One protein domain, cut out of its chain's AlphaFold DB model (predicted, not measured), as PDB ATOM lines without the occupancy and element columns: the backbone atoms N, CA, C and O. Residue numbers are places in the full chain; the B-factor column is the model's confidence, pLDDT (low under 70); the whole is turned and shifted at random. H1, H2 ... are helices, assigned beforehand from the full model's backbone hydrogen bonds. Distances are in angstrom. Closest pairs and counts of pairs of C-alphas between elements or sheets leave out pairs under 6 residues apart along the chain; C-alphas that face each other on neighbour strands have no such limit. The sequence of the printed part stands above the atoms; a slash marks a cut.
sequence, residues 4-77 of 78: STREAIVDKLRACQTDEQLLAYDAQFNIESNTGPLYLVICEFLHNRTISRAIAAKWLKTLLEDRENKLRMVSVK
ATOM      1  N   SER A   4     164.252 103.397 100.030       87.00
ATOM      2  CA  SER A   4     165.030 102.168 100.235       87.00
ATOM      3  C   SER A   4     164.157 100.912 100.283       87.00
ATOM      4  O   SER A   4     164.510  99.897  99.689       87.00
ATOM      5  N   THR A   5     162.985 100.971 100.925       88.88
ATOM      6  CA  THR A   5     162.044  99.842 100.930       88.88
ATOM      7  C   THR A   5     161.501  99.564  99.531       88.88
ATOM      8  O   THR A   5     161.405  98.407  99.135       88.88
ATOM      9  N   ARG A   6     161.189 100.612  98.755       88.94
ATOM     10  CA  ARG A   6     160.736 100.461  97.365       88.94
ATOM     11  C   ARG A   6     161.789  99.767  96.503       88.94
ATOM     12  O   ARG A   6     161.459  98.819  95.800       88.94
ATOM     13  N   GLU A   7     163.029 100.241  96.558       91.31
ATOM     14  CA  GLU A   7     164.145  99.671  95.792       91.31
ATOM     15  C   GLU A   7     164.367  98.198  96.155       91.31
ATOM     16  O   GLU A   7     164.399  97.357  95.263       91.31
ATOM     17  N   ALA A   8     164.348  97.855  97.448       93.81
ATOM     18  CA  ALA A   8     164.488  96.471  97.900       93.81
ATOM     19  C   ALA A   8     163.379  95.534  97.378       93.81
ATOM     20  O   ALA A   8     163.654  94.384  97.034       93.81
ATOM     21  N   ILE A   9     162.128  96.005  97.299       95.06
ATOM     22  CA  ILE A   9     161.016  95.221  96.728       95.06
ATOM     23  C   ILE A   9     161.233  95.012  95.230       95.06
ATOM     24  O   ILE A   9     161.089  93.897  94.733       95.06
ATOM     25  N   VAL A  10     161.603  96.069  94.502       94.56
ATOM     26  CA  VAL A  10     161.867  95.982  93.060       94.56
ATOM     27  C   VAL A  10     163.034  95.036  92.769       94.56
ATOM     28  O   VAL A  10     162.953  94.248  91.828       94.56
ATOM     29  N   ASP A  11     164.093  95.075  93.572       95.56
ATOM     30  CA  ASP A  11     165.251  94.201  93.395       95.56
ATOM     31  C   ASP A  11     164.909  92.738  93.686       95.56
ATOM     32  O   ASP A  11     165.271  91.865  92.896       95.56
ATOM     33  N   LYS A  12     164.117  92.456  94.732       96.31
ATOM     34  CA  LYS A  12     163.584  91.105  94.973       96.31
ATOM     35  C   LYS A  12     162.719  90.613  93.809       96.31
ATOM     36  O   LYS A  12     162.935  89.503  93.335       96.31
ATOM     37  N   LEU A  13     161.809  91.443  93.292       96.94
ATOM     38  CA  LEU A  13     160.976  91.101  92.127       96.94
ATOM     39  C   LEU A  13     161.812  90.787  90.878       96.94
ATOM     40  O   LEU A  13     161.475  89.888  90.109       96.94
ATOM     41  N   ARG A  14     162.904  91.527  90.656       95.81
ATOM     42  CA  ARG A  14     163.840  91.283  89.545       95.81
ATOM     43  C   ARG A  14     164.680  90.022  89.742       95.81
ATOM     44  O   ARG A  14     165.084  89.423  88.750       95.81
ATOM     45  N   ALA A  15     164.940  89.632  90.988       97.19
ATOM     46  CA  ALA A  15     165.652  88.402  91.314       97.19
ATOM     47  C   ALA A  15     164.797  87.139  91.094       97.19
ATOM     48  O   ALA A  15     165.356  86.056  90.942       97.19
ATOM     49  N   CYS A  16     163.465  87.263  91.027       97.50
ATOM     50  CA  CYS A  16     162.572  86.168  90.647       97.50
ATOM     51  C   CYS A  16     162.727  85.843  89.150       97.50
ATOM     52  O   CYS A  16     162.209  86.550  88.279       97.50
ATOM     53  N   GLN A  17     163.440  84.760  88.845       94.81
ATOM     54  CA  GLN A  17     163.684  84.283  87.484       94.81
ATOM     55  C   GLN A  17     162.593  83.328  86.980       94.81
ATOM     56  O   GLN A  17     162.406  83.225  85.766       94.81
ATOM     57  N   THR A  18     161.851  82.682  87.885       96.88
ATOM     58  CA  THR A  18     160.734  81.780  87.558       96.88
ATOM     59  C   THR A  18     159.413  82.246  88.168       96.88
ATOM     60  O   THR A  18     159.395  83.067  89.092       96.88
ATOM     61  N   ASP A  19     158.303  81.713  87.654       97.62
ATOM     62  CA  ASP A  19     156.970  82.012  88.178       97.62
ATOM     63  C   ASP A  19     156.821  81.505  89.620       97.62
ATOM     64  O   ASP A  19     156.306  82.223  90.472       97.62
ATOM     65  N   GLU A  20     157.372  80.337  89.954       97.50
ATOM     66  CA  GLU A  20     157.339  79.779  91.314       97.50
ATOM     67  C   GLU A  20     158.068  80.676  92.318       97.50
ATOM     68  O   GLU A  20     157.592  80.873  93.435       97.50
ATOM     69  N   GLN A  21     159.205  81.260  91.923       98.06
ATOM     70  CA  GLN A  21     159.938  82.203  92.769       98.06
ATOM     71  C   GLN A  21     159.134  83.482  93.013       98.06
ATOM     72  O   GLN A  21     159.139  84.007  94.126       98.06
ATOM     73  N   LEU A  22     158.432  83.977  91.991       98.31
ATOM     74  CA  LEU A  22     157.560  85.140  92.127       98.31
ATOM     75  C   LEU A  22     156.367  84.841  93.042       98.31
ATOM     76  O   LEU A  22     156.039  85.663  93.896       98.31
ATOM     77  N   LEU A  23     155.746  83.669  92.904       97.94
ATOM     78  CA  LEU A  23     154.620  83.249  93.743       97.94
ATOM     79  C   LEU A  23     155.041  83.001  95.196       97.94
ATOM     80  O   LEU A  23     154.312  83.369  96.117       97.94
ATOM     81  N   ALA A  24     156.230  82.438  95.422       97.50
ATOM     82  CA  ALA A  24     156.797  82.303  96.761       97.50
ATOM     83  C   ALA A  24     157.040  83.678  97.399       97.50
ATOM     84  O   ALA A  24     156.724  83.882  98.572       97.50
ATOM     85  N   TYR A  25     157.544  84.638  96.617       97.31
ATOM     86  CA  TYR A  25     157.717  86.003  97.093       97.31
ATOM     87  C   TYR A  25     156.380  86.705  97.371       97.31
ATOM     88  O   TYR A  25     156.271  87.361  98.401       97.31
ATOM     89  N   ASP A  26     155.353  86.544  96.529       96.69
ATOM     90  CA  ASP A  26     154.001  87.065  96.797       96.69
ATOM     91  C   ASP A  26     153.436  86.520  98.111       96.69
ATOM     92  O   ASP A  26     152.980  87.293  98.955       96.69
ATOM     93  N   ALA A  27     153.527  85.206  98.326       94.94
ATOM     94  CA  ALA A  27     153.068  84.576  99.559       94.94
ATOM     95  C   ALA A  27     153.811  85.124 100.788       94.94
ATOM     96  O   ALA A  27     153.171  85.526 101.759       94.94
ATOM     97  N   GLN A  28     155.144  85.199 100.728       95.31
ATOM     98  CA  GLN A  28     155.960  85.766 101.801       95.31
ATOM     99  C   GLN A  28     155.608  87.238 102.059       95.31
ATOM    100  O   GLN A  28     155.377  87.637 103.198       95.31
ATOM    101  N   PHE A  29     155.520  88.045 101.001       94.62
ATOM    102  CA  PHE A  29     155.218  89.469 101.086       94.62
ATOM    103  C   PHE A  29     153.858  89.722 101.737       94.62
ATOM    104  O   PHE A  29     153.745  90.587 102.600       94.62
ATOM    105  N   ASN A  30     152.839  88.945 101.364       90.44
ATOM    106  CA  ASN A  30     151.482  89.093 101.887       90.44
ATOM    107  C   ASN A  30     151.351  88.636 103.355       90.44
ATOM    108  O   ASN A  30     150.399  89.035 104.022       90.44
ATOM    109  N   ILE A  31     152.287  87.824 103.862       91.75
ATOM    110  CA  ILE A  31     152.369  87.443 105.282       91.75
ATOM    111  C   ILE A  31     153.116  88.511 106.091       91.75
ATOM    112  O   ILE A  31     152.704  88.860 107.194       91.75
ATOM    113  N   GLU A  32     154.232  89.013 105.560       88.06
ATOM    114  CA  GLU A  32     155.170  89.866 106.301       88.06
ATOM    115  C   GLU A  32     154.829  91.364 106.243       88.06
ATOM    116  O   GLU A  32     155.279  92.137 107.090       88.06
ATOM    117  N   SER A  33     154.076  91.804 105.231       75.75
ATOM    118  CA  SER A  33     153.918  93.222 104.908       75.75
ATOM    119  C   SER A  33     152.519  93.758 105.204       75.75
ATOM    120  O   SER A  33     151.520  93.281 104.678       75.75
ATOM    121  N   ASN A  34     152.458  94.875 105.935       72.62
ATOM    122  CA  ASN A  34     151.223  95.640 106.154       72.62
ATOM    123  C   ASN A  34     150.925  96.653 105.030       72.62
ATOM    124  O   ASN A  34     150.041  97.494 105.173       72.62
ATOM    125  N   THR A  35     151.669  96.624 103.918       78.94
ATOM    126  CA  THR A  35     151.505  97.596 102.809       78.94
ATOM    127  C   THR A  35     150.463  97.183 101.766       78.94
ATOM    128  O   THR A  35     150.295  97.866 100.758       78.94
ATOM    129  N   GLY A  36     149.721  96.109 102.037       86.19
ATOM    130  CA  GLY A  36     148.733  95.542 101.128       86.19
ATOM    131  C   GLY A  36     149.329  94.467 100.219       86.19
ATOM    132  O   GLY A  36     150.512  94.151 100.317       86.19
ATOM    133  N   PRO A  37     148.508  93.868  99.346       92.69
ATOM    134  CA  PRO A  37     148.937  92.760  98.510       92.69
ATOM    135  C   PRO A  37     149.954  93.187  97.444       92.69
ATOM    136  O   PRO A  37     149.829  94.265  96.855       92.69
ATOM    137  N   LEU A  38     150.915  92.311  97.132       95.88
ATOM    138  CA  LEU A  38     152.042  92.621  96.239       95.88
ATOM    139  C   LEU A  38     151.613  93.175  94.868       95.88
ATOM    140  O   LEU A  38     152.240  94.101  94.356       95.88
ATOM    141  N   TYR A  39     150.519  92.675  94.283       95.62
ATOM    142  CA  TYR A  39     150.032  93.176  92.989       95.62
ATOM    143  C   TYR A  39     149.656  94.669  93.023       95.62
ATOM    144  O   TYR A  39     149.891  95.371  92.043       95.62
ATOM    145  N   LEU A  40     149.125  95.184  94.143       95.06
ATOM    146  CA  LEU A  40     148.817  96.615  94.278       95.06
ATOM    147  C   LEU A  40     150.093  97.448  94.368       95.06
ATOM    148  O   LEU A  40     150.171  98.516  93.764       95.06
ATOM    149  N   VAL A  41     151.112  96.932  95.054       95.31
ATOM    150  CA  VAL A  41     152.432  97.572  95.134       95.31
ATOM    151  C   VAL A  41     153.082  97.639  93.749       95.31
ATOM    152  O   VAL A  41     153.607  98.680  93.355       95.31
ATOM    153  N   ILE A  42     152.979  96.572  92.952       96.69
ATOM    154  CA  ILE A  42     153.448  96.566  91.558       96.69
ATOM    155  C   ILE A  42     152.678  97.596  90.715       96.69
ATOM    156  O   ILE A  42     153.294  98.326  89.935       96.69
ATOM    157  N   CYS A  43     151.356  97.708  90.888       96.50
ATOM    158  CA  CYS A  43     150.550  98.738  90.225       96.50
ATOM    159  C   CYS A  43     150.990 100.159  90.610       96.50
ATOM    160  O   CYS A  43     151.080 101.022  89.738       96.50
ATOM    161  N   GLU A  44     151.321 100.406  91.881       94.75
ATOM    162  CA  GLU A  44     151.856 101.695  92.338       94.75
ATOM    163  C   GLU A  44     153.197 102.008  91.658       94.75
ATOM    164  O   GLU A  44     153.410 103.116  91.161       94.75
ATOM    165  N   PHE A  45     154.100 101.029  91.580       95.00
ATOM    166  CA  PHE A  45     155.398 101.198  90.919       95.00
ATOM    167  C   PHE A  45     155.247 101.475  89.423       95.00
ATOM    168  O   PHE A  45     155.963 102.309  88.862       95.00
ATOM    169  N   LEU A  46     154.298 100.800  88.776       95.88
ATOM    170  CA  LEU A  46     153.959 101.035  87.379       95.88
ATOM    171  C   LEU A  46     153.394 102.447  87.170       95.88
ATOM    172  O   LEU A  46     153.851 103.157  86.273       95.88
ATOM    173  N   HIS A  47     152.447 102.872  88.010       95.44
ATOM    174  CA  HIS A  47     151.842 104.205  87.956       95.44
ATOM    175  C   HIS A  47     152.893 105.309  88.134       95.44
ATOM    176  O   HIS A  47     152.965 106.245  87.337       95.44
ATOM    177  N   ASN A  48     153.782 105.133  89.113       94.00
ATOM    178  CA  ASN A  48     154.874 106.056  89.420       94.00
ATOM    179  C   ASN A  48     156.075 105.928  88.466       94.00
ATOM    180  O   ASN A  48     157.084 106.606  88.659       94.00
ATOM    181  N   ARG A  49     155.983 105.073  87.437       92.88
ATOM    182  CA  ARG A  49     157.020 104.842  86.416       92.88
ATOM    183  C   ARG A  49     158.378 104.414  86.988       92.88
ATOM    184  O   ARG A  49     159.412 104.666  86.376       92.88
ATOM    185  N   THR A  50     158.392 103.749  88.143       92.44
ATOM    186  CA  THR A  50     159.629 103.261  88.783       92.44
ATOM    187  C   THR A  50     160.073 101.897  88.249       92.44
ATOM    188  O   THR A  50     161.192 101.458  88.508       92.44
ATOM    189  N   ILE A  51     159.208 101.224  87.489       95.38
ATOM    190  CA  ILE A  51     159.481  99.975  86.769       95.38
ATOM    191  C   ILE A  51     158.982 100.085  85.323       95.38
ATOM    192  O   ILE A  51     158.140 100.927  85.004       95.38
ATOM    193  N   SER A  52     159.495  99.240  84.426       96.44
ATOM    194  CA  SER A  52     159.049  99.238  83.030       96.44
ATOM    195  C   SER A  52     157.665  98.594  82.881       96.44
ATOM    196  O   SER A  52     157.293  97.681  83.616       96.44
ATOM    197  N   ARG A  53     156.903  99.027  81.870       97.12
ATOM    198  CA  ARG A  53     155.589  98.436  81.555       97.12
ATOM    199  C   ARG A  53     155.680  96.936  81.267       97.12
ATOM    200  O   ARG A  53     154.834  96.179  81.723       97.12
ATOM    201  N   ALA A  54     156.721  96.517  80.547       96.75
ATOM    202  CA  ALA A  54     156.927  95.120  80.181       96.75
ATOM    203  C   ALA A  54     157.167  94.229  81.410       96.75
ATOM    204  O   ALA A  54     156.553  93.170  81.520       96.75
ATOM    205  N   ILE A  55     158.012  94.665  82.354       95.62
ATOM    206  CA  ILE A  55     158.311  93.857  83.543       95.62
ATOM    207  C   ILE A  55     157.119  93.811  84.505       95.62
ATOM    208  O   ILE A  55     156.795  92.748  85.024       95.62
ATOM    209  N   ALA A  56     156.403  94.931  84.653       97.69
ATOM    210  CA  ALA A  56     155.177  94.984  85.441       97.69
ATOM    211  C   ALA A  56     154.104  94.042  84.877       97.69
ATOM    212  O   ALA A  56     153.508  93.277  85.629       97.69
ATOM    213  N   ALA A  57     153.890  94.057  83.556       97.94
ATOM    214  CA  ALA A  57     152.921  93.186  82.897       97.94
ATOM    215  C   ALA A  57     153.259  91.701  83.090       97.94
ATOM    216  O   ALA A  57     152.358  90.917  83.376       97.94
ATOM    217  N   LYS A  58     154.546  91.326  82.992       97.12
ATOM    218  CA  LYS A  58     154.996  89.954  83.263       97.12
ATOM    219  C   LYS A  58     154.610  89.522  84.679       97.12
ATOM    220  O   LYS A  58     153.941  88.510  84.832       97.12
ATOM    221  N   TRP A  59     154.987  90.300  85.695       98.25
ATOM    222  CA  TRP A  59     154.698  89.942  87.084       98.25
ATOM    223  C   TRP A  59     153.198  89.896  87.377       98.25
ATOM    224  O   TRP A  59     152.714  88.933  87.960       98.25
ATOM    225  N   LEU A  60     152.449  90.914  86.946       98.31
ATOM    226  CA  LEU A  60     151.005  90.977  87.177       98.31
ATOM    227  C   LEU A  60     150.272  89.813  86.514       98.31
ATOM    228  O   LEU A  60     149.358  89.267  87.123       98.31
ATOM    229  N   LYS A  61     150.684  89.411  85.306       98.19
ATOM    230  CA  LYS A  61     150.107  88.255  84.621       98.19
ATOM    231  C   LYS A  61     150.246  86.989  85.471       98.19
ATOM    232  O   LYS A  61     149.228  86.382  85.782       98.19
ATOM    233  N   THR A  62     151.462  86.652  85.908       98.31
ATOM    234  CA  THR A  62     151.713  85.465  86.741       98.31
ATOM    235  C   THR A  62     150.877  85.487  88.030       98.31
ATOM    236  O   THR A  62     150.247  84.491  88.383       98.31
ATOM    237  N   LEU A  63     150.813  86.635  88.721       97.81
ATOM    238  CA  LEU A  63     150.037  86.770  89.963       97.81
ATOM    239  C   LEU A  63     148.521  86.635  89.739       97.81
ATOM    240  O   LEU A  63     147.814  86.099  90.593       97.81
ATOM    241  N   LEU A  64     148.001  87.144  88.619       96.81
ATOM    242  CA  LEU A  64     146.583  87.031  88.274       96.81
ATOM    243  C   LEU A  64     146.215  85.604  87.862       96.81
ATOM    244  O   LEU A  64     145.202  85.095  88.334       96.81
ATOM    245  N   GLU A  65     147.048  84.940  87.058       97.19
ATOM    246  CA  GLU A  65     146.833  83.545  86.650       97.19
ATOM    247  C   GLU A  65     146.801  82.603  87.864       97.19
ATOM    248  O   GLU A  65     145.910  81.758  87.970       97.19
ATOM    249  N   ASP A  66     147.702  82.782  88.834       96.00
ATOM    250  CA  ASP A  66     147.678  82.022  90.090       96.00
ATOM    251  C   ASP A  66     146.388  82.259  90.896       96.00
ATOM    252  O   ASP A  66     145.759  81.310  91.376       96.00
ATOM    253  N   ARG A  67     145.931  83.514  90.995       94.06
ATOM    254  CA  ARG A  67     144.668  83.849  91.672       94.06
ATOM    255  C   ARG A  67     143.461  83.230  90.983       94.06
ATOM    256  O   ARG A  67     142.614  82.652  91.660       94.06
ATOM    257  N   GLU A  68     143.380  83.324  89.659       95.50
ATOM    258  CA  GLU A  68     142.314  82.693  88.882       95.50
ATOM    259  C   GLU A  68     142.303  81.175  89.082       95.50
ATOM    260  O   GLU A  68     141.243  80.588  89.311       95.50
ATOM    261  N   ASN A  69     143.474  80.533  89.070       94.88
ATOM    262  CA  ASN A  69     143.597  79.098  89.310       94.88
ATOM    263  C   ASN A  69     143.125  78.710  90.717       94.88
ATOM    264  O   ASN A  69     142.340  77.770  90.862       94.88
ATOM    265  N   LYS A  70     143.521  79.465  91.748       92.31
ATOM    266  CA  LYS A  70     143.042  79.264  93.126       92.31
ATOM    267  C   LYS A  70     141.522  79.410  93.222       92.31
ATOM    268  O   LYS A  70     140.867  78.560  93.822       92.31
ATOM    269  N   LEU A  71     140.941  80.428  92.586       93.25
ATOM    270  CA  LEU A  71     139.488  80.640  92.568       93.25
ATOM    271  C   LEU A  71     138.736  79.506  91.861       93.25
ATOM    272  O   LEU A  71     137.701  79.056  92.359       93.25
ATOM    273  N   ARG A  72     139.261  78.998  90.739       93.75
ATOM    274  CA  ARG A  72     138.700  77.824  90.048       93.75
ATOM    275  C   ARG A  72     138.708  76.592  90.949       93.75
ATOM    276  O   ARG A  72     137.697  75.904  91.037       93.75
ATOM    277  N   MET A  73     139.806  76.341  91.662       88.50
ATOM    278  CA  MET A  73     139.903  75.206  92.588       88.50
ATOM    279  C   MET A  73     138.914  75.290  93.754       88.50
ATOM    280  O   MET A  73     138.426  74.255  94.202       88.50
ATOM    281  N   VAL A  74     138.619  76.496  94.253       81.81
ATOM    282  CA  VAL A  74     137.598  76.692  95.295       81.81
ATOM    283  C   VAL A  74     136.192  76.503  94.723       81.81
ATOM    284  O   VAL A  74     135.379  75.825  95.338       81.81
ATOM    285  N   SER A  75     135.921  77.028  93.525       70.94
ATOM    286  CA  SER A  75     134.593  76.962  92.893       70.94
ATOM    287  C   SER A  75     134.169  75.542  92.498       70.94
ATOM    288  O   SER A  75     132.983  75.256  92.449       70.94
ATOM    289  N   VAL A  76     135.120  74.642  92.230       65.25
ATOM    290  CA  VAL A  76     134.847  73.217  91.936       65.25
ATOM    291  C   VAL A  76     134.545  72.405  93.206       65.25
ATOM    292  O   VAL A  76     134.030  71.294  93.121       65.25
ATOM    293  N   LYS A  77     134.869  72.934  94.391       57.19
ATOM    294  CA  LYS A  77     134.674  72.260  95.685       57.19
ATOM    295  C   LYS A  77     133.418  72.719  96.439       57.19
ATOM    296  O   LYS A  77     133.208  72.238  97.552       57.19
TER     297      LYS A  77
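AT A GLANCE: This is residues 4 to 77 of the 78 residues of the protein "Possible RNA recognition motif protein" of Prochlorococcus marinus (strain MIT 9303) (UniProt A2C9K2). A small body of four helices has one long arm: H3 and the first part of H4 fold into a helical hairpin, H2 runs out about perpendicular to both, H1 lies beside H2, and residues 67 to 77 stick out. The printed part has 74 residues with four named helices, H1 to H4 in chain order, and no named strand; the class is all helix. The whole is compact, with a radius of gyration of the C-alphas of 12.7 A, yet elongated, spanning 42 by 26 by 22 A, and the arm makes much of that length.

IN THESE COORDINATES: H4, the longest helix, holds residues 53 to 75, from C-alpha 53 at (155.589, 98.436, 81.555) to C-alpha 75 at (134.593, 76.962, 92.893), 32.1 A. H3 is residues 38 to 47. H2 is residues 19 to 32, 19.8 A long. H1 is residues 4 to 15, 16.4 A long, and begins at C-alpha 4 (165.030, 102.168, 100.235).

HOW THE PARTS SIT: H4 touches H3 with residues 53 to 63 alone; the closest C-alphas, of Tyr 39 and Leu 60, are 6.3 A apart, at a shallow tilt of 30 degrees, opposite ways. H4 touches H2 with residues 59 to 66 alone, about perpendicular at 78 degrees, closest at the C-alphas of Asp 19 and Thr 62, 6.5 A. H2 and H3 only just touch, with 3 pairs of C-alphas within 8 A, closest at Asp 26 and Leu 38, 5.9 A, about perpendicular at 79 degrees. H1 and H2 are close but not clearly touching, closest at the C-alphas of Leu 13 and Leu 22, 6.9 A, at a shallow tilt of 28 degrees, opposite ways. H1 is near H3 and near H4. In H1, H2, H3 and H4 every O i to N i+4 pair is within hydrogen-bond range.

THE WHOLE: The C-alphas farthest apart, of Ser 4 and Lys 77, are 42.9 A apart. Residues 31 to 36 also stand free. The printed part has no cut, and its three links are tight. Mean pLDDT of the printed part is 92.8; residues 76 to 77 are under 70.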